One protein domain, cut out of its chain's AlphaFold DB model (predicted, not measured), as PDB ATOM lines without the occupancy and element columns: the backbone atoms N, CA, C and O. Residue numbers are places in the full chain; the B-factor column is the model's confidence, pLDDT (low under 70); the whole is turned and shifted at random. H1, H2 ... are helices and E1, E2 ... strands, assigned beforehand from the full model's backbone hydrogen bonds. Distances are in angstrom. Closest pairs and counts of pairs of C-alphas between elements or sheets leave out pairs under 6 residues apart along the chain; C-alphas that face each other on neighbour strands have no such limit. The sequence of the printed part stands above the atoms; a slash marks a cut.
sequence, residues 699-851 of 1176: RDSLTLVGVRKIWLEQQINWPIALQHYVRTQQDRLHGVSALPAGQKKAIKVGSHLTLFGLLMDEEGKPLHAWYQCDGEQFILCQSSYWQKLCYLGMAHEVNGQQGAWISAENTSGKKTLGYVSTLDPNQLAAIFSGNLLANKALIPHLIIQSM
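AT A GLANCE: This is residues 699 to 851 of the 1176 residues of an uncharacterized protein of Candidatus Fukatsuia symbiotica (UniProt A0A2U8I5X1). Two sheets, E1 to E4 and E5 to E7, make a sandwich that is only partly face to face, E3 and E4 being covered by the second sheet while E1 extends past it. The long helix H2 packs on the first sheet along E2, on the face turned away from the second sheet. The printed part has 153 residues, with three named helices and seven named strands in the order E1 H1 H2 E2 E3 E4 E5 E6 E7 H3. The first sheet is mixed, order E1 E2 E3 E4; the second is antiparallel, order E5 E6 E7; the class is mixed, helices and strands. The whole is compact, with a radius of gyration of the C-alphas of 16.5 A, yet elongated, spanning 51 by 33 by 33 A.

HOW THE PARTS SIT: E1, residues 702 to 707, and E2, residues 748 to 755, are parallel neighbours, with N 704 and O 748 2.8 A apart. Between them in the chain come H1, residues 709 to 714, and H2, residues 718 to 733, in a strand-helix-strand unit, two parallel neighbour strands joined through helices, with a right-handed crossover. H1 and H2 are close but not clearly touching, the C-alphas of Leu 712 and Trp 718 being 5.5 A apart. H2 is on the first sheet at a height over the sheet of 9.0 A, making two layers, helix on sheet. E2 bends by 86 degrees at residue 751. E2, E3, residues 768 to 772, and E4, residues 777 to 781, form a meander, each strand the antiparallel neighbour of the one before; N 753 and O 771 are 2.8 A apart, N 770 and O 779 2.9 A. A second meander is E5, residues 786 to 794, E6, residues 803 to 810, and E7, residues 815 to 821, with N 790 and O 807 2.9 A apart and N 806 and O 818 2.8 A. The strands of the two sheets stand at 44 degrees; the closest C-alphas of E4 and E7, Ile 779 and Ser 821, are 7.0 A apart. H3, residues 825 to 831, only grazes the first sheet, and H2 touches it with residues 719 to 720 alone. Every O i to N i+4 pair is within hydrogen-bond range in H1 and H2; H3 has 1 of 3, and 3 of 4 O i to N i+3 pairs.

IN THESE COORDINATES: E1 begins at C-alpha 702, (91.110, 108.333, 93.817). H2 is 22.1 A long, E2 17.2 A, E5 20.5 A, E6 21.5 A and E7 19.7 A. H3 ends at C-alpha 831, (118.066, 94.171, 84.282).

THE WHOLE: The C-alphas farthest apart, Ala 741 and Met 851, are 54.9 A apart. The printed part has no cut; the links H2 to E2 and E2 to E3 are long. Residues 847 to 848 pair antiparallel with 818 to 819 of E7. The mean pLDDT of the printed part is 83.5, with residues 761 to 764, 783 to 787, 799 to 800, 811 to 814 and 849 to 851 under 70.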
ATOM      1  N   ARG A 699      85.710 114.234  94.204       81.94
ATOM      2  CA  ARG A 699      85.431 113.827  95.592       81.94
ATOM      3  C   ARG A 699      85.458 112.312  95.823       81.94
ATOM      4  O   ARG A 699      85.817 111.856  96.905       81.94
ATOM      5  N   ASP A 700      85.003 111.550  94.843       83.50
ATOM      6  CA  ASP A 700      84.671 110.131  94.933       83.50
ATOM      7  C   ASP A 700      85.635 109.239  94.129       83.50
ATOM      8  O   ASP A 700      85.519 108.013  94.162       83.50
ATOM      9  N   SER A 701      86.628 109.839  93.473       87.56
ATOM     10  CA  SER A 701      87.603 109.178  92.615       87.56
ATOM     11  C   SER A 701      89.032 109.442  93.081       87.56
ATOM     12  O   SER A 701      89.581 110.533  92.905       87.56
ATOM     13  N   LEU A 702      89.674 108.384  93.573       91.75
ATOM     14  CA  LEU A 702      91.110 108.333  93.817       91.75
ATOM     15  C   LEU A 702      91.759 107.391  92.796       91.75
ATOM     16  O   LEU A 702      91.310 106.255  92.643       91.75
ATOM     17  N   THR A 703      92.807 107.849  92.112       94.06
ATOM     18  CA  THR A 703      93.478 107.089  91.045       94.06
ATOM     19  C   THR A 703      94.937 106.824  91.393       94.06
ATOM     20  O   THR A 703      95.679 107.758  91.671       94.06
ATOM     21  N   LEU A 704      95.396 105.575  91.361       95.81
ATOM     22  CA  LEU A 704      96.816 105.234  91.477       95.81
ATOM     23  C   LEU A 704      97.562 105.686  90.215       95.81
ATOM     24  O   LEU A 704      97.197 105.276  89.118       95.81
ATOM     25  N   VAL A 705      98.604 106.508  90.367       93.94
ATOM     26  CA  VAL A 705      99.364 107.096  89.238       93.94
ATOM     27  C   VAL A 705     100.877 106.905  89.342       93.94
ATOM     28  O   VAL A 705     101.614 107.201  88.400       93.94
ATOM     29  N   GLY A 706     101.381 106.406  90.470       94.19
ATOM     30  CA  GLY A 706     102.807 106.144  90.599       94.19
ATOM     31  C   GLY A 706     103.221 105.460  91.889       94.19
ATOM     32  O   GLY A 706     102.429 105.247  92.806       94.19
ATOM     33  N   VAL A 707     104.503 105.121  91.934       93.94
ATOM     34  CA  VAL A 707     105.139 104.372  93.016       93.94
ATOM     35  C   VAL A 707     106.521 104.964  93.281       93.94
ATOM     36  O   VAL A 707     107.256 105.266  92.348       93.94
ATOM     37  N   ARG A 708     106.881 105.149  94.550       91.06
ATOM     38  CA  ARG A 708     108.166 105.690  95.012       91.06
ATOM     39  C   ARG A 708     109.109 104.587  95.486       91.06
ATOM     40  O   ARG A 708     108.681 103.496  95.860       91.06
ATOM     41  N   LYS A 709     110.389 104.955  95.600       87.75
ATOM     42  CA  LYS A 709     111.509 104.129  96.070       87.75
ATOM     43  C   LYS A 709     111.157 103.276  97.287       87.75
ATOM     44  O   LYS A 709     111.411 102.083  97.273       87.75
ATOM     45  N   ILE A 710     110.515 103.873  98.294       88.19
ATOM     46  CA  ILE A 710     110.138 103.201  99.548       88.19
ATOM     47  C   ILE A 710     109.294 101.945  99.292       88.19
ATOM     48  O   ILE A 710     109.532 100.921  99.921       88.19
ATOM     49  N   TRP A 711     108.329 102.010  98.373       92.31
ATOM     50  CA  TRP A 711     107.483 100.863  98.050       92.31
ATOM     51  C   TRP A 711     108.280  99.788  97.304       92.31
ATOM     52  O   TRP A 711     108.193  98.609  97.635       92.31
ATOM     53  N   LEU A 712     109.106 100.204  96.337       88.75
ATOM     54  CA  LEU A 712     109.950  99.303  95.547       88.75
ATOM     55  C   LEU A 712     110.956  98.554  96.441       88.75
ATOM     56  O   LEU A 712     111.107  97.347  96.319       88.75
ATOM     57  N   GLU A 713     111.592  99.242  97.397       85.81
ATOM     58  CA  GLU A 713     112.548  98.645  98.349       85.81
ATOM     59  C   GLU A 713     111.914  97.633  99.310       85.81
ATOM     60  O   GLU A 713     112.598  96.736  99.801       85.81
ATOM     61  N   GLN A 714     110.615  97.762  99.592       87.62
ATOM     62  CA  GLN A 714     109.890  96.813 100.438       87.62
ATOM     63  C   GLN A 714     109.592  95.491  99.718       87.62
ATOM     64  O   GLN A 714     109.288  94.500 100.382       87.62
ATOM     65  N   GLN A 715     109.690  95.453  98.384       86.81
ATOM     66  CA  GLN A 715     109.334  94.298  97.563       86.81
ATOM     67  C   GLN A 715     110.579  93.707  96.887       86.81
ATOM     68  O   GLN A 715     111.134  94.283  95.957       86.81
ATOM     69  N   ILE A 716     110.994  92.505  97.307       77.31
ATOM     70  CA  ILE A 716     112.185  91.815  96.762       77.31
ATOM     71  C   ILE A 716     112.081  91.611  95.238       77.31
ATOM     72  O   ILE A 716     113.086  91.694  94.538       77.31
ATOM     73  N   ASN A 717     110.870  91.372  94.725       85.88
ATOM     74  CA  ASN A 717     110.579  91.264  93.295       85.88
ATOM     75  C   ASN A 717     109.496  92.279  92.902       85.88
ATOM     76  O   ASN A 717     108.362  91.923  92.571       85.88
ATOM     77  N   TRP A 718     109.846  93.560  93.027       89.50
ATOM     78  CA  TRP A 718     108.924  94.671  92.820       89.50
ATOM     79  C   TRP A 718     108.179  94.655  91.470       89.50
ATOM     80  O   TRP A 718     107.013  95.048  91.499       89.50
ATOM     81  N   PRO A 719     108.723  94.180  90.320       91.00
ATOM     82  CA  PRO A 719     107.961  94.151  89.068       91.00
ATOM     83  C   PRO A 719     106.743  93.226  89.146       91.00
ATOM     84  O   PRO A 719     105.628  93.637  88.828       91.00
ATOM     85  N   ILE A 720     106.941  91.999  89.645       89.56
ATOM     86  CA  ILE A 720     105.860  91.016  89.808       89.56
ATOM     87  C   ILE A 720     104.883  91.473  90.895       89.56
ATOM     88  O   ILE A 720     103.667  91.377  90.728       89.56
ATOM     89  N   ALA A 721     105.401  92.014  92.003       91.12
ATOM     90  CA  ALA A 721     104.562  92.544  93.073       91.12
ATOM     91  C   ALA A 721     103.685  93.711  92.589       91.12
ATOM     92  O   ALA A 721     102.523  93.804  92.986       91.12
ATOM     93  N   LEU A 722     104.215  94.583  91.722       92.94
ATOM     94  CA  LEU A 722     103.473  95.716  91.171       92.94
ATOM     95  C   LEU A 722     102.366  95.246  90.233       92.94
ATOM     96  O   LEU A 722     101.230  95.682  90.393       92.94
ATOM     97  N   GLN A 723     102.673  94.321  89.321       92.75
ATOM     98  CA  GLN A 723     101.685  93.715  88.426       92.75
ATOM     99  C   GLN A 723     100.542  93.071  89.222       92.75
ATOM    100  O   GLN A 723      99.369  93.343  88.970       92.75
ATOM    101  N   HIS A 724     100.867  92.273  90.244       92.19
ATOM    102  CA  HIS A 724      99.858  91.660  91.107       92.19
ATOM    103  C   HIS A 724      99.025  92.708  91.860       92.19
ATOM    104  O   HIS A 724      97.803  92.577  91.969       92.19
ATOM    105  N   TYR A 725      99.665  93.756  92.387       92.94
ATOM    106  CA  TYR A 725      98.972  94.835  93.089       92.94
ATOM    107  C   TYR A 725      97.999  95.577  92.167       92.94
ATOM    108  O   TYR A 725      96.849  95.785  92.549       92.94
ATOM    109  N   VAL A 726      98.428  95.926  90.951       93.75
ATOM    110  CA  VAL A 726      97.596  96.607  89.949       93.75
ATOM    111  C   VAL A 726      96.394  95.754  89.555       93.75
ATOM    112  O   VAL A 726      95.270  96.244  89.668       93.75
ATOM    113  N   ARG A 727      96.604  94.471  89.228       92.00
ATOM    114  CA  ARG A 727      95.510  93.525  88.946       92.00
ATOM    115  C   ARG A 727      94.513  93.449  90.093       92.00
ATOM    116  O   ARG A 727      93.317  93.577  89.881       92.00
ATOM    117  N   THR A 728      95.002  93.347  91.330       92.25
ATOM    118  CA  THR A 728      94.133  93.299  92.517       92.25
ATOM    119  C   THR A 728      93.266  94.559  92.643       92.25
ATOM    120  O   THR A 728      92.107  94.477  93.048       92.25
ATOM    121  N   GLN A 729      93.803  95.742  92.322       91.75
ATOM    122  CA  GLN A 729      93.025  96.987  92.351       91.75
ATOM    123  C   GLN A 729      92.018  97.063  91.196       91.75
ATOM    124  O   GLN A 729      90.882  97.476  91.421       91.75
ATOM    125  N   GLN A 730      92.390  96.618  89.993       91.62
ATOM    126  CA  GLN A 730      91.475  96.519  88.850       91.62
ATOM    127  C   GLN A 730      90.334  95.526  89.129       91.62
ATOM    128  O   GLN A 730      89.169  95.867  88.939       91.62
ATOM    129  N   ASP A 731      90.632  94.352  89.688       90.69
ATOM    130  CA  ASP A 731      89.631  93.354  90.082       90.69
ATOM    131  C   ASP A 731      88.638  93.918  91.104       90.69
ATOM    132  O   ASP A 731      87.438  93.654  91.031       90.69
ATOM    133  N   ARG A 732      89.114  94.728  92.057       91.25
ATOM    134  CA  ARG A 732      88.248  95.435  93.016       91.25
ATOM    135  C   ARG A 732      87.386  96.497  92.341       91.25
ATOM    136  O   ARG A 732      86.214  96.623  92.685       91.25
ATOM    137  N   LEU A 733      87.940  97.243  91.385       89.56
ATOM    138  CA  LEU A 733      87.203  98.247  90.615       89.56
ATOM    139  C   LEU A 733      86.083  97.615  89.775       89.56
ATOM    140  O   LEU A 733      84.999  98.183  89.675       89.56
ATOM    141  N   HIS A 734      86.322  96.424  89.222       89.25
ATOM    142  CA  HIS A 734      85.342  95.653  88.452       89.25
ATOM    143  C   HIS A 734      84.419  94.773  89.314       89.25
ATOM    144  O   HIS A 734      83.574  94.063  88.773       89.25
ATOM    145  N   GLY A 735      84.558  94.802  90.646       85.69
ATOM    146  CA  GLY A 735      83.739  94.009  91.570       85.69
ATOM    147  C   GLY A 735      84.028  92.503  91.558       85.69
ATOM    148  O   GLY A 735      83.263  91.732  92.133       85.69
ATOM    149  N   VAL A 736      85.126  92.078  90.928       87.69
ATOM    150  CA  VAL A 736      85.604  90.685  90.896       87.69
ATOM    151  C   VAL A 736      86.182  90.280  92.256       87.69
ATOM    152  O   VAL A 736      86.016  89.143  92.694       87.69
ATOM    153  N   SER A 737      86.826  91.221  92.953       88.19
ATOM    154  CA  SER A 737      87.370  91.035  94.303       88.19
ATOM    155  C   SER A 737      86.681  91.941  95.323       88.19
ATOM    156  O   SER A 737      86.424  93.113  95.055       88.19
ATOM    157  N   ALA A 738      86.438  91.420  96.529       86.38
ATOM    158  CA  ALA A 738      85.850  92.197  97.618       86.38
ATOM    159  C   ALA A 738      86.780  93.332  98.085       86.38
ATOM    160  O   ALA A 738      88.010  93.190  98.118       86.38
ATOM    161  N   LEU A 739      86.179  94.456  98.489       89.38
ATOM    162  CA  LEU A 739      86.909  95.556  99.111       89.38
ATOM    163  C   LEU A 739      87.411  95.147 100.513       89.38
ATOM    164  O   LEU A 739      86.703  94.440 101.237       89.38
ATOM    165  N   PRO A 740      88.621  95.575 100.915       87.69
ATOM    166  CA  PRO A 740      89.120  95.439 102.280       87.69
ATOM    167  C   PRO A 740      88.140  95.965 103.335       87.69
ATOM    168  O   PRO A 740      87.413  96.930 103.105       87.69
ATOM    169  N   ALA A 741      88.166  95.371 104.529       80.81
ATOM    170  CA  ALA A 741      87.347  95.828 105.648       80.81
ATOM    171  C   ALA A 741      87.626  97.310 105.968       80.81
ATOM    172  O   ALA A 741      88.771  97.694 106.192       80.81
ATOM    173  N   GLY A 742      86.571  98.130 105.982       81.25
ATOM    174  CA  GLY A 742      86.650  99.581 106.192       81.25
ATOM    175  C   GLY A 742      86.723 100.413 104.906       81.25
ATOM    176  O   GLY A 742      86.370 101.586 104.949       81.25
ATOM    177  N   GLN A 743      87.082  99.818 103.763       90.62
ATOM    178  CA  GLN A 743      87.084 100.495 102.464       90.62
ATOM    179  C   GLN A 743      85.678 100.461 101.840       90.62
ATOM    180  O   GLN A 743      85.103  99.392 101.643       90.62
ATOM    181  N   LYS A 744      85.128 101.636 101.508       89.50
ATOM    182  CA  LYS A 744      83.788 101.792 100.907       89.50
ATOM    183  C   LYS A 744      83.822 101.987  99.387       89.50
ATOM    184  O   LYS A 744      82.842 101.676  98.717       89.50
ATOM    185  N   LYS A 745      84.926 102.508  98.846       90.25
ATOM    186  CA  LYS A 745      85.116 102.861  97.431       90.25
ATOM    187  C   LYS A 745      86.378 102.206  96.881       90.25
ATOM    188  O   LYS A 745      87.406 102.166  97.554       90.25
ATOM    189  N   ALA A 746      86.315 101.703  95.651       89.88
ATOM    190  CA  ALA A 746      87.484 101.173  94.955       89.88
ATOM    191  C   ALA A 746      88.437 102.304  94.529       89.88
ATOM    192  O   ALA A 746      88.005 103.423  94.253       89.88
ATOM    193  N   ILE A 747      89.733 102.001  94.455       92.31
ATOM    194  CA  ILE A 747      90.747 102.918  93.926       92.31
ATOM    195  C   ILE A 747      90.896 102.637  92.429       92.31
ATOM    196  O   ILE A 747      91.125 101.495  92.032       92.31
ATOM    197  N   LYS A 748      90.772 103.672  91.594       93.25
ATOM    198  CA  LYS A 748      91.023 103.568  90.153       93.25
ATOM    199  C   LYS A 748      92.518 103.363  89.907       93.25
ATOM    200  O   LYS A 748      93.351 103.820  90.688       93.25
ATOM    201  N   VAL A 749      92.883 102.727  88.803       92.00
ATOM    202  CA  VAL A 749      94.282 102.633  88.362       92.00
ATOM    203  C   VAL A 749      94.435 103.472  87.100       92.00
ATOM    204  O   VAL A 749      93.617 103.362  86.191       92.00
ATOM    205  N   GLY A 750      95.438 104.351  87.063       89.62
ATOM    206  CA  GLY A 750      95.750 105.123  85.863       89.62
ATOM    207  C   GLY A 750      96.188 104.211  84.717       89.62
ATOM    208  O   GLY A 750      96.686 103.114  84.954       89.62
ATOM    209  N   SER A 751      96.057 104.674  83.473       86.69
ATOM    210  CA  SER A 751      96.500 103.915  82.285       86.69
ATOM    211  C   SER A 751      97.993 103.564  82.319       86.69
ATOM    212  O   SER A 751      98.431 102.565  81.747       86.69
ATOM    213  N   HIS A 752      98.776 104.371  83.033       91.62
ATOM    214  CA  HIS A 752     100.167 104.108  83.348       91.62
ATOM    215  C   HIS A 752     100.510 104.580  84.765       91.62
ATOM    216  O   HIS A 752      99.888 105.498  85.305       91.62
ATOM    217  N   LEU A 753     101.542 103.974  85.348       93.88
ATOM    218  CA  LEU A 753     102.118 104.339  86.636       93.88
ATOM    219  C   LEU A 753     103.552 104.813  86.447       93.88
ATOM    220  O   LEU A 753     104.353 104.131  85.814       93.88
ATOM    221  N   THR A 754     103.906 105.952  87.037       92.69
ATOM    222  CA  THR A 754     105.303 106.413  87.053       92.69
ATOM    223  C   THR A 754     106.071 105.765  88.202       92.69
ATOM    224  O   THR A 754     105.597 105.749  89.341       92.69
ATOM    225  N   LEU A 755     107.267 105.250  87.921       92.38
ATOM    226  CA  LEU A 755     108.123 104.585  88.901       92.38
ATOM    227  C   LEU A 755     109.269 105.512  89.309       92.38
ATOM    228  O   LEU A 755     110.242 105.702  88.584       92.38
ATOM    229  N   PHE A 756     109.162 106.080  90.503       86.31
ATOM    230  CA  PHE A 756     110.167 106.960  91.082       86.31
ATOM    231  C   PHE A 756     111.114 106.153  91.969       86.31
ATOM    232  O   PHE A 756     110.674 105.538  92.937       86.31
ATOM    233  N   GLY A 757     112.422 106.206  91.710       80.12
ATOM    234  CA  GLY A 757     113.433 105.622  92.603       80.12
ATOM    235  C   GLY A 757     114.265 104.478  92.037       80.12
ATOM    236  O   GLY A 757     115.078 103.929  92.777       80.12
ATOM    237  N   LEU A 758     114.088 104.137  90.760       84.44
ATOM    238  CA  LEU A 758     115.036 103.297  90.027       84.44
ATOM    239  C   LEU A 758     116.292 104.112  89.696       84.44
ATOM    240  O   LEU A 758     116.183 105.289  89.346       84.44
ATOM    241  N   LEU A 759     117.471 103.503  89.821       79.50
ATOM    242  CA  LEU A 759     118.764 104.196  89.743       79.50
ATOM    243  C   LEU A 759     119.660 103.601  88.646       79.50
ATOM    244  O   LEU A 759     119.699 102.383  88.483       79.50
ATOM    245  N   MET A 760     120.383 104.452  87.906       71.31
ATOM    246  CA  MET A 760     121.274 104.048  86.803       71.31
ATOM    247  C   MET A 760     122.616 103.456  87.254       71.31
ATOM    248  O   MET A 760     123.182 102.641  86.531       71.31
ATOM    249  N   ASP A 761     123.142 103.900  88.393       64.44
ATOM    250  CA  ASP A 761     124.459 103.555  88.936       64.44
ATOM    251  C   ASP A 761     124.471 103.688  90.473       64.44
ATOM    252  O   ASP A 761     123.509 104.172  91.078       64.44
ATOM    253  N   GLU A 762     125.561 103.255  91.121       54.16
ATOM    254  CA  GLU A 762     125.776 103.446  92.569       54.16
ATOM    255  C   GLU A 762     125.857 104.934  92.961       54.16
ATOM    256  O   GLU A 762     125.611 105.282  94.116       54.16
ATOM    257  N   GLU A 763     126.145 105.816  91.995       49.41
ATOM    258  CA  GLU A 763     126.187 107.275  92.160       49.41
ATOM    259  C   GLU A 763     124.784 107.914  92.244       49.41
ATOM    260  O   GLU A 763     124.664 109.096  92.567       49.41
ATOM    261  N   GLY A 764     123.710 107.141  92.026       61.56
ATOM    262  CA  GLY A 764     122.347 107.514  92.408       61.56
ATOM    263  C   GLY A 764     121.562 108.329  91.379       61.56
ATOM    264  O   GLY A 764     120.610 109.016  91.756       61.56
ATOM    265  N   LYS A 765     121.895 108.263  90.083       72.62
ATOM    266  CA  LYS A 765     121.114 108.993  89.066       72.62
ATOM    267  C   LYS A 765     119.746 108.338  88.819       72.62
ATOM    268  O   LYS A 765     119.715 107.152  88.483       72.62
ATOM    269  N   PRO A 766     118.620 109.071  88.932       77.69
ATOM    270  CA  PRO A 766     117.291 108.509  88.723       77.69
ATOM    271  C   PRO A 766     117.068 108.115  87.258       77.69
ATOM    272  O   PRO A 766     117.457 108.830  86.332       77.69
ATOM    273  N   LEU A 767     116.424 106.967  87.061       83.75
ATOM    274  CA  LEU A 767     115.975 106.477  85.765       83.75
ATOM    275  C   LEU A 767     114.505 106.863  85.544       83.75
ATOM    276  O   LEU A 767     113.701 106.818  86.476       83.75
ATOM    277  N   HIS A 768     114.145 107.199  84.307       87.75
ATOM    278  CA  HIS A 768     112.750 107.397  83.933       87.75
ATOM    279  C   HIS A 768     112.116 106.050  83.605       87.75
ATOM    280  O   HIS A 768     112.599 105.319  82.735       87.75
ATOM    281  N   ALA A 769     111.046 105.726  84.323       90.56
ATOM    282  CA  ALA A 769     110.376 104.450  84.200       90.56
ATOM    283  C   ALA A 769     108.871 104.581  84.387       90.56
ATOM    284  O   ALA A 769     108.391 105.312  85.260       90.56
ATOM    285  N   TRP A 770     108.141 103.813  83.587       93.81
ATOM    286  CA  TRP A 770     106.693 103.728  83.633       93.81
ATOM    287  C   TRP A 770     106.246 102.272  83.546       93.81
ATOM    288  O   TRP A 770     106.943 101.422  82.991       93.81
ATOM    289  N   TYR A 771     105.075 101.993  84.097       93.75
ATOM    290  CA  TYR A 771     104.375 100.725  83.958       93.75
ATOM    291  C   TYR A 771     103.044 100.994  83.267       93.75
ATOM    292  O   TYR A 771     102.276 101.820  83.750       93.75
ATOM    293  N   GLN A 772     102.789 100.348  82.138       91.81
ATOM    294  CA  GLN A 772     101.528 100.465  81.422       91.81
ATOM    295  C   GLN A 772     100.579  99.366  81.905       91.81
ATOM    296  O   GLN A 772     100.928  98.187  81.905       91.81
ATOM    297  N   CYS A 773      99.397  99.768  82.370       88.62
ATOM    298  CA  CYS A 773      98.533  98.889  83.153       88.62
ATOM    299  C   CYS A 773      97.755  97.884  82.297       88.62
ATOM    300  O   CYS A 773      97.619  96.744  82.721       88.62
ATOM    301  N   ASP A 774      97.276  98.261  81.106       84.38
ATOM    302  CA  ASP A 774      96.383  97.388  80.316       84.38
ATOM    303  C   ASP A 774      97.122  96.243  79.606       84.38
ATOM    304  O   ASP A 774      96.575  95.166  79.410       84.38
ATOM    305  N   GLY A 775      98.369  96.477  79.203       82.38
ATOM    306  CA  GLY A 775      99.259  95.488  78.588       82.38
ATOM    307  C   GLY A 775     100.267  94.914  79.582       82.38
ATOM    308  O   GLY A 775     101.006  93.995  79.241       82.38
ATOM    309  N   GLU A 776     100.283  95.434  80.811       88.94
ATOM    310  CA  GLU A 776     101.122  94.985  81.921       88.94
ATOM    311  C   GLU A 776     102.625  94.992  81.620       88.94
ATOM    312  O   GLU A 776     103.387  94.138  82.087       88.94
ATOM    313  N   GLN A 777     103.059  95.982  80.845       90.56
ATOM    314  CA  GLN A 777     104.433  96.095  80.376       90.56
ATOM    315  C   GLN A 777     105.163  97.264  81.033       90.56
ATOM    316  O   GLN A 777     104.575  98.261  81.454       90.56
ATOM    317  N   PHE A 778     106.485  97.158  81.085       92.00
ATOM    318  CA  PHE A 778     107.362  98.179  81.635       92.00
ATOM    319  C   PHE A 778     108.059  98.961  80.536       92.00
ATOM    320  O   PHE A 778     108.436  98.427  79.497       92.00
ATOM    321  N   ILE A 779     108.268 100.242  80.791       92.50
ATOM    322  CA  ILE A 779     108.930 101.170  79.887       92.50
ATOM    323  C   ILE A 779     110.075 101.806  80.660       92.50
ATOM    324  O   ILE A 779     109.850 102.425  81.698       92.50
ATOM    325  N   LEU A 780     111.302 101.659  80.162       89.81
ATOM    326  CA  LEU A 780     112.511 102.194  80.788       89.81
ATOM    327  C   LEU A 780     113.267 103.066  79.799       89.81
ATOM    328  O   LEU A 780     113.538 102.631  78.683       89.81
ATOM    329  N   CYS A 781     113.679 104.259  80.225       84.25
ATOM    330  CA  CYS A 781     114.473 105.151  79.390       84.25
ATOM    331  C   CYS A 781     115.717 105.664  80.125       84.25
ATOM    332  O   CYS A 781     115.651 106.123  81.265       84.25
ATOM    333  N   GLN A 782     116.867 105.618  79.446       75.50
ATOM    334  CA  GLN A 782     118.128 106.153  79.964       75.50
ATOM    335  C   GLN A 782     118.180 107.675  79.783       75.50
ATOM    336  O   GLN A 782     117.847 108.190  78.718       75.50
ATOM    337  N   SER A 783     118.634 108.396  80.811       64.19
ATOM    338  CA  SER A 783     118.587 109.865  80.867       64.19
ATOM    339  C   SER A 783     119.827 110.575  80.315       64.19
ATOM    340  O   SER A 783     119.927 111.790  80.436       64.19
ATOM    341  N   SER A 784     120.791 109.870  79.708       58.06
ATOM    342  CA  SER A 784     122.175 110.366  79.591       58.06
ATOM    343  C   SER A 784     122.401 111.651  78.767       58.06
ATOM    344  O   SER A 784     123.529 112.131  78.757       58.06
ATOM    345  N   TYR A 785     121.375 112.234  78.128       53.94
ATOM    346  CA  TYR A 785     121.466 113.501  77.377       53.94
ATOM    347  C   TYR A 785     120.245 114.444  77.503       53.94
ATOM    348  O   TYR A 785     120.241 115.501  76.872       53.94
ATOM    349  N   TRP A 786     119.218 114.102  78.293       56.84
ATOM    350  CA  TRP A 786     117.913 114.791  78.274       56.84
ATOM    351  C   TRP A 786     117.515 115.261  79.678       56.84
ATOM    352  O   TRP A 786     117.663 114.511  80.640       56.84
ATOM    353  N   GLN A 787     117.031 116.502  79.800       61.72
ATOM    354  CA  GLN A 787     116.656 117.106  81.086       61.72
ATOM    355  C   GLN A 787     115.259 116.676  81.547       61.72
ATOM    356  O   GLN A 787     115.032 116.542  82.749       61.72
ATOM    357  N   LYS A 788     114.331 116.448  80.606       77.31
ATOM    358  CA  LYS A 788     112.955 116.022  80.894       77.31
ATOM    359  C   LYS A 788     112.502 114.975  79.872       77.31
ATOM    360  O   LYS A 788     112.622 115.187  78.667       77.31
ATOM    361  N   LEU A 789     111.998 113.841  80.360       84.62
ATOM    362  CA  LEU A 789     111.372 112.786  79.557       84.62
ATOM    363  C   LEU A 789     109.917 112.614  80.000       84.62
ATOM    364  O   LEU A 789     109.661 112.426  81.191       84.62
ATOM    365  N   CYS A 790     108.988 112.622  79.047       85.19
ATOM    366  CA  CYS A 790     107.554 112.480  79.297       85.19
ATOM    367  C   CYS A 790     106.975 111.320  78.484       85.19
ATOM    368  O   CYS A 790     107.175 111.246  77.274       85.19
ATOM    369  N   TYR A 791     106.225 110.437  79.140       88.38
ATOM    370  CA  TYR A 791     105.448 109.394  78.475       88.38
ATOM    371  C   TYR A 791     104.217 110.005  77.794       88.38
ATOM    372  O   TYR A 791     103.473 110.753  78.427       88.38
ATOM    373  N   LEU A 792     104.017 109.698  76.511       86.50
ATOM    374  CA  LEU A 792     102.907 110.224  75.708       86.50
ATOM    375  C   LEU A 792     101.805 109.188  75.463       86.50
ATOM    376  O   LEU A 792     100.676 109.563  75.163       86.50
ATOM    377  N   GLY A 793     102.127 107.898  75.578       88.00
ATOM    378  CA  GLY A 793     101.198 106.807  75.305       88.00
ATOM    379  C   GLY A 793     101.836 105.623  74.590       88.00
ATOM    380  O   GLY A 793     103.009 105.663  74.214       88.00
ATOM    381  N   MET A 794     101.053 104.563  74.400       88.56
ATOM    382  CA  MET A 794     101.476 103.381  73.649       88.56
ATOM    383  C   MET A 794     101.299 103.595  72.150       88.56
ATOM    384  O   MET A 794     100.283 104.125  71.708       88.56
ATOM    385  N   ALA A 795     102.279 103.145  71.376       87.31
ATOM    386  CA  ALA A 795     102.119 103.007  69.941       87.31
ATOM    387  C   ALA A 795     101.314 101.748  69.606       87.31
ATOM    388  O   ALA A 795     101.279 100.791  70.390       87.31
ATOM    389  N   HIS A 796     100.738 101.725  68.403       83.00
ATOM    390  CA  HIS A 796     100.205 100.497  67.826       83.00
ATOM    391  C   HIS A 796     101.293  99.415  67.773       83.00
ATOM    392  O   HIS A 796     102.462  99.704  67.508       83.00
ATOM    393  N   GLU A 797     100.910  98.161  67.996       80.38
ATOM    394  CA  GLU A 797     101.822  97.030  67.872       80.38
ATOM    395  C   GLU A 797     102.287  96.873  66.417       80.38
ATOM    396  O   GLU A 797     101.478  96.801  65.490       80.38
ATOM    397  N   VAL A 798     103.599  96.820  66.194       72.12
ATOM    398  CA  VAL A 798     104.170  96.623  64.856       72.12
ATOM    399  C   VAL A 798     105.075  95.399  64.903       72.12
ATOM    400  O   VAL A 798     106.060  95.382  65.636       72.12
ATOM    401  N   ASN A 799     104.758  94.373  64.109       65.88
ATOM    402  CA  ASN A 799     105.524  93.120  64.008       65.88
ATOM    403  C   ASN A 799     105.737  92.382  65.348       65.88
ATOM    404  O   ASN A 799     106.825  91.861  65.595       65.88
ATOM    405  N   GLY A 800     104.730  92.338  66.225       67.44
ATOM    406  CA  GLY A 800     104.858  91.649  67.516       67.44
ATOM    407  C   GLY A 800     105.605  92.450  68.589       67.44
ATOM    408  O   GLY A 800     105.915  91.916  69.651       67.44
ATOM    409  N   GLN A 801     105.975  93.704  68.299       70.00
ATOM    410  CA  GLN A 801     106.650  94.594  69.237       70.00
ATOM    411  C   GLN A 801     105.769  95.800  69.544       70.00
ATOM    412  O   GLN A 801     105.437  96.596  68.662       70.00
ATOM    413  N   GLN A 802     105.432  95.941  70.820       83.88
ATOM    414  CA  GLN A 802     104.757  97.108  71.364       83.88
ATOM    415  C   GLN A 802     105.788  98.058  71.993       83.88
ATOM    416  O   GLN A 802     106.883  97.658  72.403       83.88
ATOM    417  N   GLY A 803     105.464  99.343  72.048       88.25
ATOM    418  CA  GLY A 803     106.346 100.350  72.621       88.25
ATOM    419  C   GLY A 803     105.613 101.635  72.934       88.25
ATOM    420  O   GLY A 803     104.423 101.782  72.658       88.25
ATOM    421  N   ALA A 804     106.341 102.554  73.542       90.81
ATOM    422  CA  ALA A 804     105.831 103.807  74.047       90.81
ATOM    423  C   ALA A 804     106.416 104.985  73.281       90.81
ATOM    424  O   ALA A 804     107.617 105.033  73.003       90.81
ATOM    425  N   TRP A 805     105.567 105.968  73.015       90.44
ATOM    426  CA  TRP A 805     105.982 107.287  72.578       90.44
ATOM    427  C   TRP A 805     106.481 108.104  73.769       90.44
ATOM    428  O   TRP A 805     105.820 108.188  74.807       90.44
ATOM    429  N   ILE A 806     107.642 108.731  73.603       88.62
ATOM    430  CA  ILE A 806     108.317 109.529  74.625       88.62
ATOM    431  C   ILE A 806     108.606 110.912  74.048       88.62
ATOM    432  O   ILE A 806     109.201 111.026  72.981       88.62
ATOM    433  N   SER A 807     108.230 111.972  74.756       85.38
ATOM    434  CA  SER A 807     108.766 113.306  74.491       85.38
ATOM    435  C   SER A 807     110.060 113.491  75.278       85.38
ATOM    436  O   SER A 807     110.100 113.183  76.469       85.38
ATOM    437  N   ALA A 808     111.112 113.975  74.623       79.38
ATOM    438  CA  ALA A 808     112.418 114.193  75.232       79.38
ATOM    439  C   ALA A 808     112.900 115.628  75.021       79.38
ATOM    440  O   ALA A 808     112.984 116.092  73.888       79.38
ATOM    441  N   GLU A 809     113.250 116.322  76.103       77.56
ATOM    442  CA  GLU A 809     113.710 117.713  76.084       77.56
ATOM    443  C   GLU A 809     115.205 117.810  76.412       77.56
ATOM    444  O   GLU A 809     115.668 117.271  77.425       77.56
ATOM    445  N   ASN A 810     115.992 118.427  75.524       71.56
ATOM    446  CA  ASN A 810     117.441 118.563  75.715       71.56
ATOM    447  C   ASN A 810     117.801 119.787  76.574       71.56
ATOM    448  O   ASN A 810     116.953 120.595  76.931       71.56
ATOM    449  N   THR A 811     119.095 119.969  76.850       67.12
ATOM    450  CA  THR A 811     119.627 121.103  77.632       67.12
ATOM    451  C   THR A 811     119.369 122.488  77.031       67.12
ATOM    452  O   THR A 811     119.546 123.484  77.724       67.12
ATOM    453  N   SER A 812     118.962 122.570  75.761       66.56
ATOM    454  CA  SER A 812     118.568 123.822  75.099       66.56
ATOM    455  C   SER A 812     117.054 124.079  75.130       66.56
ATOM    456  O   SER A 812     116.587 124.984  74.442       66.56
ATOM    457  N   GLY A 813     116.291 123.264  75.871       67.50
ATOM    458  CA  GLY A 813     114.827 123.331  75.943       67.50
ATOM    459  C   GLY A 813     114.114 122.808  74.691       67.50
ATOM    460  O   GLY A 813     112.909 122.979  74.542       67.50
ATOM    461  N   LYS A 814     114.837 122.184  73.748       69.19
ATOM    462  CA  LYS A 814     114.233 121.641  72.523       69.19
ATOM    463  C   LYS A 814     113.607 120.285  72.828       69.19
ATOM    464  O   LYS A 814     114.325 119.352  73.202       69.19
ATOM    465  N   LYS A 815     112.294 120.177  72.621       73.69
ATOM    466  CA  LYS A 815     111.534 118.926  72.730       73.69
ATOM    467  C   LYS A 815     111.721 118.088  71.471       73.69
ATOM    468  O   LYS A 815     111.862 118.613  70.385       73.69
ATOM    469  N   THR A 816     111.744 116.774  71.597       77.44
ATOM    470  CA  THR A 816     111.872 115.812  70.495       77.44
ATOM    471  C   THR A 816     110.917 114.655  70.734       77.44
ATOM    472  O   THR A 816     110.505 114.418  71.872       77.44
ATOM    473  N   LEU A 817     110.529 113.959  69.666       83.25
ATOM    474  CA  LEU A 817     109.703 112.761  69.762       83.25
ATOM    475  C   LEU A 817     110.590 111.528  69.622       83.25
ATOM    476  O   LEU A 817     111.387 111.412  68.688       83.25
ATOM    477  N   GLY A 818     110.427 110.605  70.554       84.75
ATOM    478  CA  GLY A 818     111.099 109.325  70.561       84.75
ATOM    479  C   GLY A 818     110.136 108.170  70.785       84.75
ATOM    480  O   GLY A 818     108.970 108.342  71.138       84.75
ATOM    481  N   TYR A 819     110.663 106.977  70.567       87.94
ATOM    482  CA  TYR A 819     109.992 105.706  70.766       87.94
ATOM    483  C   TYR A 819     110.905 104.768  71.540       87.94
ATOM    484  O   TYR A 819     112.104 104.687  71.262       87.94
ATOM    485  N   VAL A 820     110.339 104.029  72.485       89.56
ATOM    486  CA  VAL A 820     111.060 103.023  73.261       89.56
ATOM    487  C   VAL A 820     110.234 101.745  73.337       89.56
ATOM    488  O   VAL A 820     109.028 101.789  73.571       89.56
ATOM    489  N   SER A 821     110.866 100.597  73.113       89.06
ATOM    490  CA  SER A 821     110.188  99.305  73.243       89.06
ATOM    491  C   SER A 821     109.877  99.000  74.705       89.06
ATOM    492  O   SER A 821     110.597  99.433  75.610       89.06
ATOM    493  N   THR A 822     108.812  98.244  74.933       90.94
ATOM    494  CA  THR A 822     108.452  97.781  76.271       90.94
ATOM    495  C   THR A 822     109.250  96.547  76.698       90.94
ATOM    496  O   THR A 822     109.967  95.926  75.910       90.94
ATOM    497  N   LEU A 823     109.143  96.218  77.983       89.88
ATOM    498  CA  LEU A 823     109.774  95.087  78.645       89.88
ATOM    499  C   LEU A 823     108.737  94.304  79.455       89.88
ATOM    500  O   LEU A 823     107.880  94.887  80.120       89.88
ATOM    501  N   ASP A 824     108.861  92.981  79.447       85.12
ATOM    502  CA  ASP A 824     108.078  92.084  80.305       85.12
ATOM    503  C   ASP A 824     108.624  92.115  81.755       85.12
ATOM    504  O   ASP A 824     109.846  92.215  81.942       85.12
ATOM    505  N   PRO A 825     107.774  91.994  82.798       84.69
ATOM    506  CA  PRO A 825     108.215  91.842  84.189       84.69
ATOM    507  C   PRO A 825     109.363  90.834  84.397       84.69
ATOM    508  O   PRO A 825     110.277  91.084  85.186       84.69
ATOM    509  N   ASN A 826     109.363  89.713  83.673       83.56
ATOM    510  CA  ASN A 826     110.396  88.678  83.756       83.56
ATOM    511  C   ASN A 826     111.755  89.152  83.220       83.56
ATOM    512  O   ASN A 826     112.801  88.718  83.704       83.56
ATOM    513  N   GLN A 827     111.756  90.058  82.238       84.81
ATOM    514  CA  GLN A 827     112.981  90.639  81.685       84.81
ATOM    515  C   GLN A 827     113.616  91.627  82.671       84.81
ATOM    516  O   GLN A 827     114.842  91.709  82.753       84.81
ATOM    517  N   LEU A 828     112.810  92.325  83.479       86.38
ATOM    518  CA  LEU A 828     113.306  93.283  84.472       86.38
ATOM    519  C   LEU A 828     114.155  92.648  85.573       86.38
ATOM    520  O   LEU A 828     115.115  93.273  86.025       86.38
ATOM    521  N   ALA A 829     113.860  91.405  85.962       78.06
ATOM    522  CA  ALA A 829     114.651  90.677  86.955       78.06
ATOM    523  C   ALA A 829     116.104  90.432  86.500       78.06
ATOM    524  O   ALA A 829     116.994  90.278  87.331       78.06
ATOM    525  N   ALA A 830     116.359  90.418  85.185       80.62
ATOM    526  CA  ALA A 830     117.706  90.328  84.619       80.62
ATOM    527  C   ALA A 830     118.379  91.703  84.429       80.62
ATOM    528  O   ALA A 830     119.592  91.772  84.220       80.62
ATOM    529  N   ILE A 831     117.602  92.791  84.485       86.56
ATOM    530  CA  ILE A 831     118.066  94.171  84.282       86.56
ATOM    531  C   ILE A 831     118.456  94.816  85.616       86.56
ATOM    532  O   ILE A 831     119.468  95.516  85.677       86.56
ATOM    533  N   PHE A 832     117.692  94.571  86.684       86.31
ATOM    534  CA  PHE A 832     117.879  95.203  87.992       86.31
ATOM    535  C   PHE A 832     118.366  94.233  89.073       86.31
ATOM    536  O   PHE A 832     117.927  93.091  89.156       86.31
ATOM    537  N   SER A 833     119.221  94.741  89.963       81.44
ATOM    538  CA  SER A 833     119.519  94.139  91.265       81.44
ATOM    539  C   SER A 833     118.867  95.008  92.344       81.44
ATOM    540  O   SER A 833     119.381  96.065  92.719       81.44
ATOM    541  N   GLY A 834     117.667  94.617  92.782       83.00
ATOM    542  CA  GLY A 834     116.797  95.479  93.586       83.00
ATOM    543  C   GLY A 834     116.289  96.671  92.765       83.00
ATOM    544  O   GLY A 834     115.620  96.486  91.751       83.00
ATOM    545  N   ASN A 835     116.631  97.891  93.187       83.62
ATOM    546  CA  ASN A 835     116.271  99.134  92.481       83.62
ATOM    547  C   ASN A 835     117.436  99.727  91.668       83.62
ATOM    548  O   ASN A 835     117.280 100.770  91.033       83.62
ATOM    549  N   LEU A 836     118.606  99.084  91.714       83.50
ATOM    550  CA  LEU A 836     119.810  99.507  91.004       83.50
ATOM    551  C   LEU A 836     119.900  98.780  89.668       83.50
ATOM    552  O   LEU A 836     119.770  97.554  89.599       83.50
ATOM    553  N   LEU A 837     120.128  99.543  88.604       83.81
ATOM    554  CA  LEU A 837     120.365  99.008  87.275       83.81
ATOM    555  C   LEU A 837     121.658  98.179  87.275       83.81
ATOM    556  O   LEU A 837     122.748  98.715  87.447       83.81
ATOM    557  N   ALA A 838     121.534  96.869  87.064       83.56
ATOM    558  CA  ALA A 838     122.660  95.937  87.049       83.56
ATOM    559  C   ALA A 838     123.179  95.680  85.627       83.56
ATOM    560  O   ALA A 838     124.383  95.524  85.425       83.56
ATOM    561  N   ASN A 839     122.287  95.653  84.630       82.69
ATOM    562  CA  ASN A 839     122.658  95.409  83.239       82.69
ATOM    563  C   ASN A 839     122.061  96.454  82.291       82.69
ATOM    564  O   ASN A 839     120.956  96.317  81.769       82.69
ATOM    565  N   LYS A 840     122.857  97.491  82.019       82.06
ATOM    566  CA  LYS A 840     122.491  98.597  81.129       82.06
ATOM    567  C   LYS A 840     122.246  98.162  79.677       82.06
ATOM    568  O   LYS A 840     121.446  98.797  78.995       82.06
ATOM    569  N   ALA A 841     122.916  97.108  79.203       81.44
ATOM    570  CA  ALA A 841     122.849  96.670  77.804       81.44
ATOM    571  C   ALA A 841     121.496  96.047  77.422       81.44
ATOM    572  O   ALA A 841     121.200  95.900  76.242       81.44
ATOM    573  N   LEU A 842     120.689  95.679  78.418       83.19
ATOM    574  CA  LEU A 842     119.368  95.086  78.229       83.19
ATOM    575  C   LEU A 842     118.232  96.122  78.235       83.19
ATOM    576  O   LEU A 842     117.089  95.759  77.975       83.19
ATOM    577  N   ILE A 843     118.519  97.397  78.525       82.88
ATOM    578  CA  ILE A 843     117.514  98.459  78.408       82.88
ATOM    579  C   ILE A 843     117.339  98.819  76.924       82.88
ATOM    580  O   ILE A 843     118.336  99.143  76.272       82.88
ATOM    581  N   PRO A 844     116.100  98.840  76.400       83.50
ATOM    582  CA  PRO A 844     115.817  99.300  75.048       83.50
ATOM    583  C   PRO A 844     116.329 100.723  74.813       83.50
ATOM    584  O   PRO A 844     116.150 101.621  75.638       83.50
ATOM    585  N   HIS A 845     116.967 100.945  73.668       81.50
ATOM    586  CA  HIS A 845     117.410 102.281  73.292       81.50
ATOM    587  C   HIS A 845     116.216 103.165  72.925       81.50
ATOM    588  O   HIS A 845     115.311 102.735  72.208       81.50
ATOM    589  N   LEU A 846     116.247 104.422  73.377       84.44
ATOM    590  CA  LEU A 846     115.323 105.447  72.909       84.44
ATOM    591  C   LEU A 846     115.658 105.776  71.449       84.44
ATOM    592  O   LEU A 846     116.712 106.344  71.158       84.44
ATOM    593  N   ILE A 847     114.759 105.415  70.539       81.81
ATOM    594  CA  ILE A 847     114.852 105.751  69.121       81.81
ATOM    595  C   ILE A 847     114.258 107.146  68.958       81.81
ATOM    596  O   ILE A 847     113.063 107.328  69.159       81.81
ATOM    597  N   ILE A 848     115.081 108.133  68.614       75.25
ATOM    598  CA  ILE A 848     114.635 109.518  68.426       75.25
ATOM    599  C   ILE A 848     114.545 109.803  66.935       75.25
ATOM    600  O   ILE A 848     115.495 109.537  66.197       75.25
ATOM    601  N   GLN A 849     113.428 110.386  66.501       66.62
ATOM    602  CA  GLN A 849     113.329 110.914  65.148       66.62
ATOM    603  C   GLN A 849     113.915 112.320  65.109       66.62
ATOM    604  O   GLN A 849     113.326 113.267  65.629       66.62
ATOM    605  N   SER A 850     115.064 112.470  64.453       58.81
ATOM    606  CA  SER A 850     115.506 113.784  63.992       58.81
ATOM    607  C   SER A 850     114.752 114.089  62.703       58.81
ATOM    608  O   SER A 850     114.970 113.422  61.690       58.81
ATOM    609  N   MET A 851     113.831 115.051  62.723       58.44
ATOM    610  CA  MET A 851     113.293 115.563  61.465       58.44
ATOM    611  C   MET A 851     114.402 116.351  60.776       58.44
ATOM    612  O   MET A 851     114.994 117.245  61.376       58.44
TER     613      MET A 851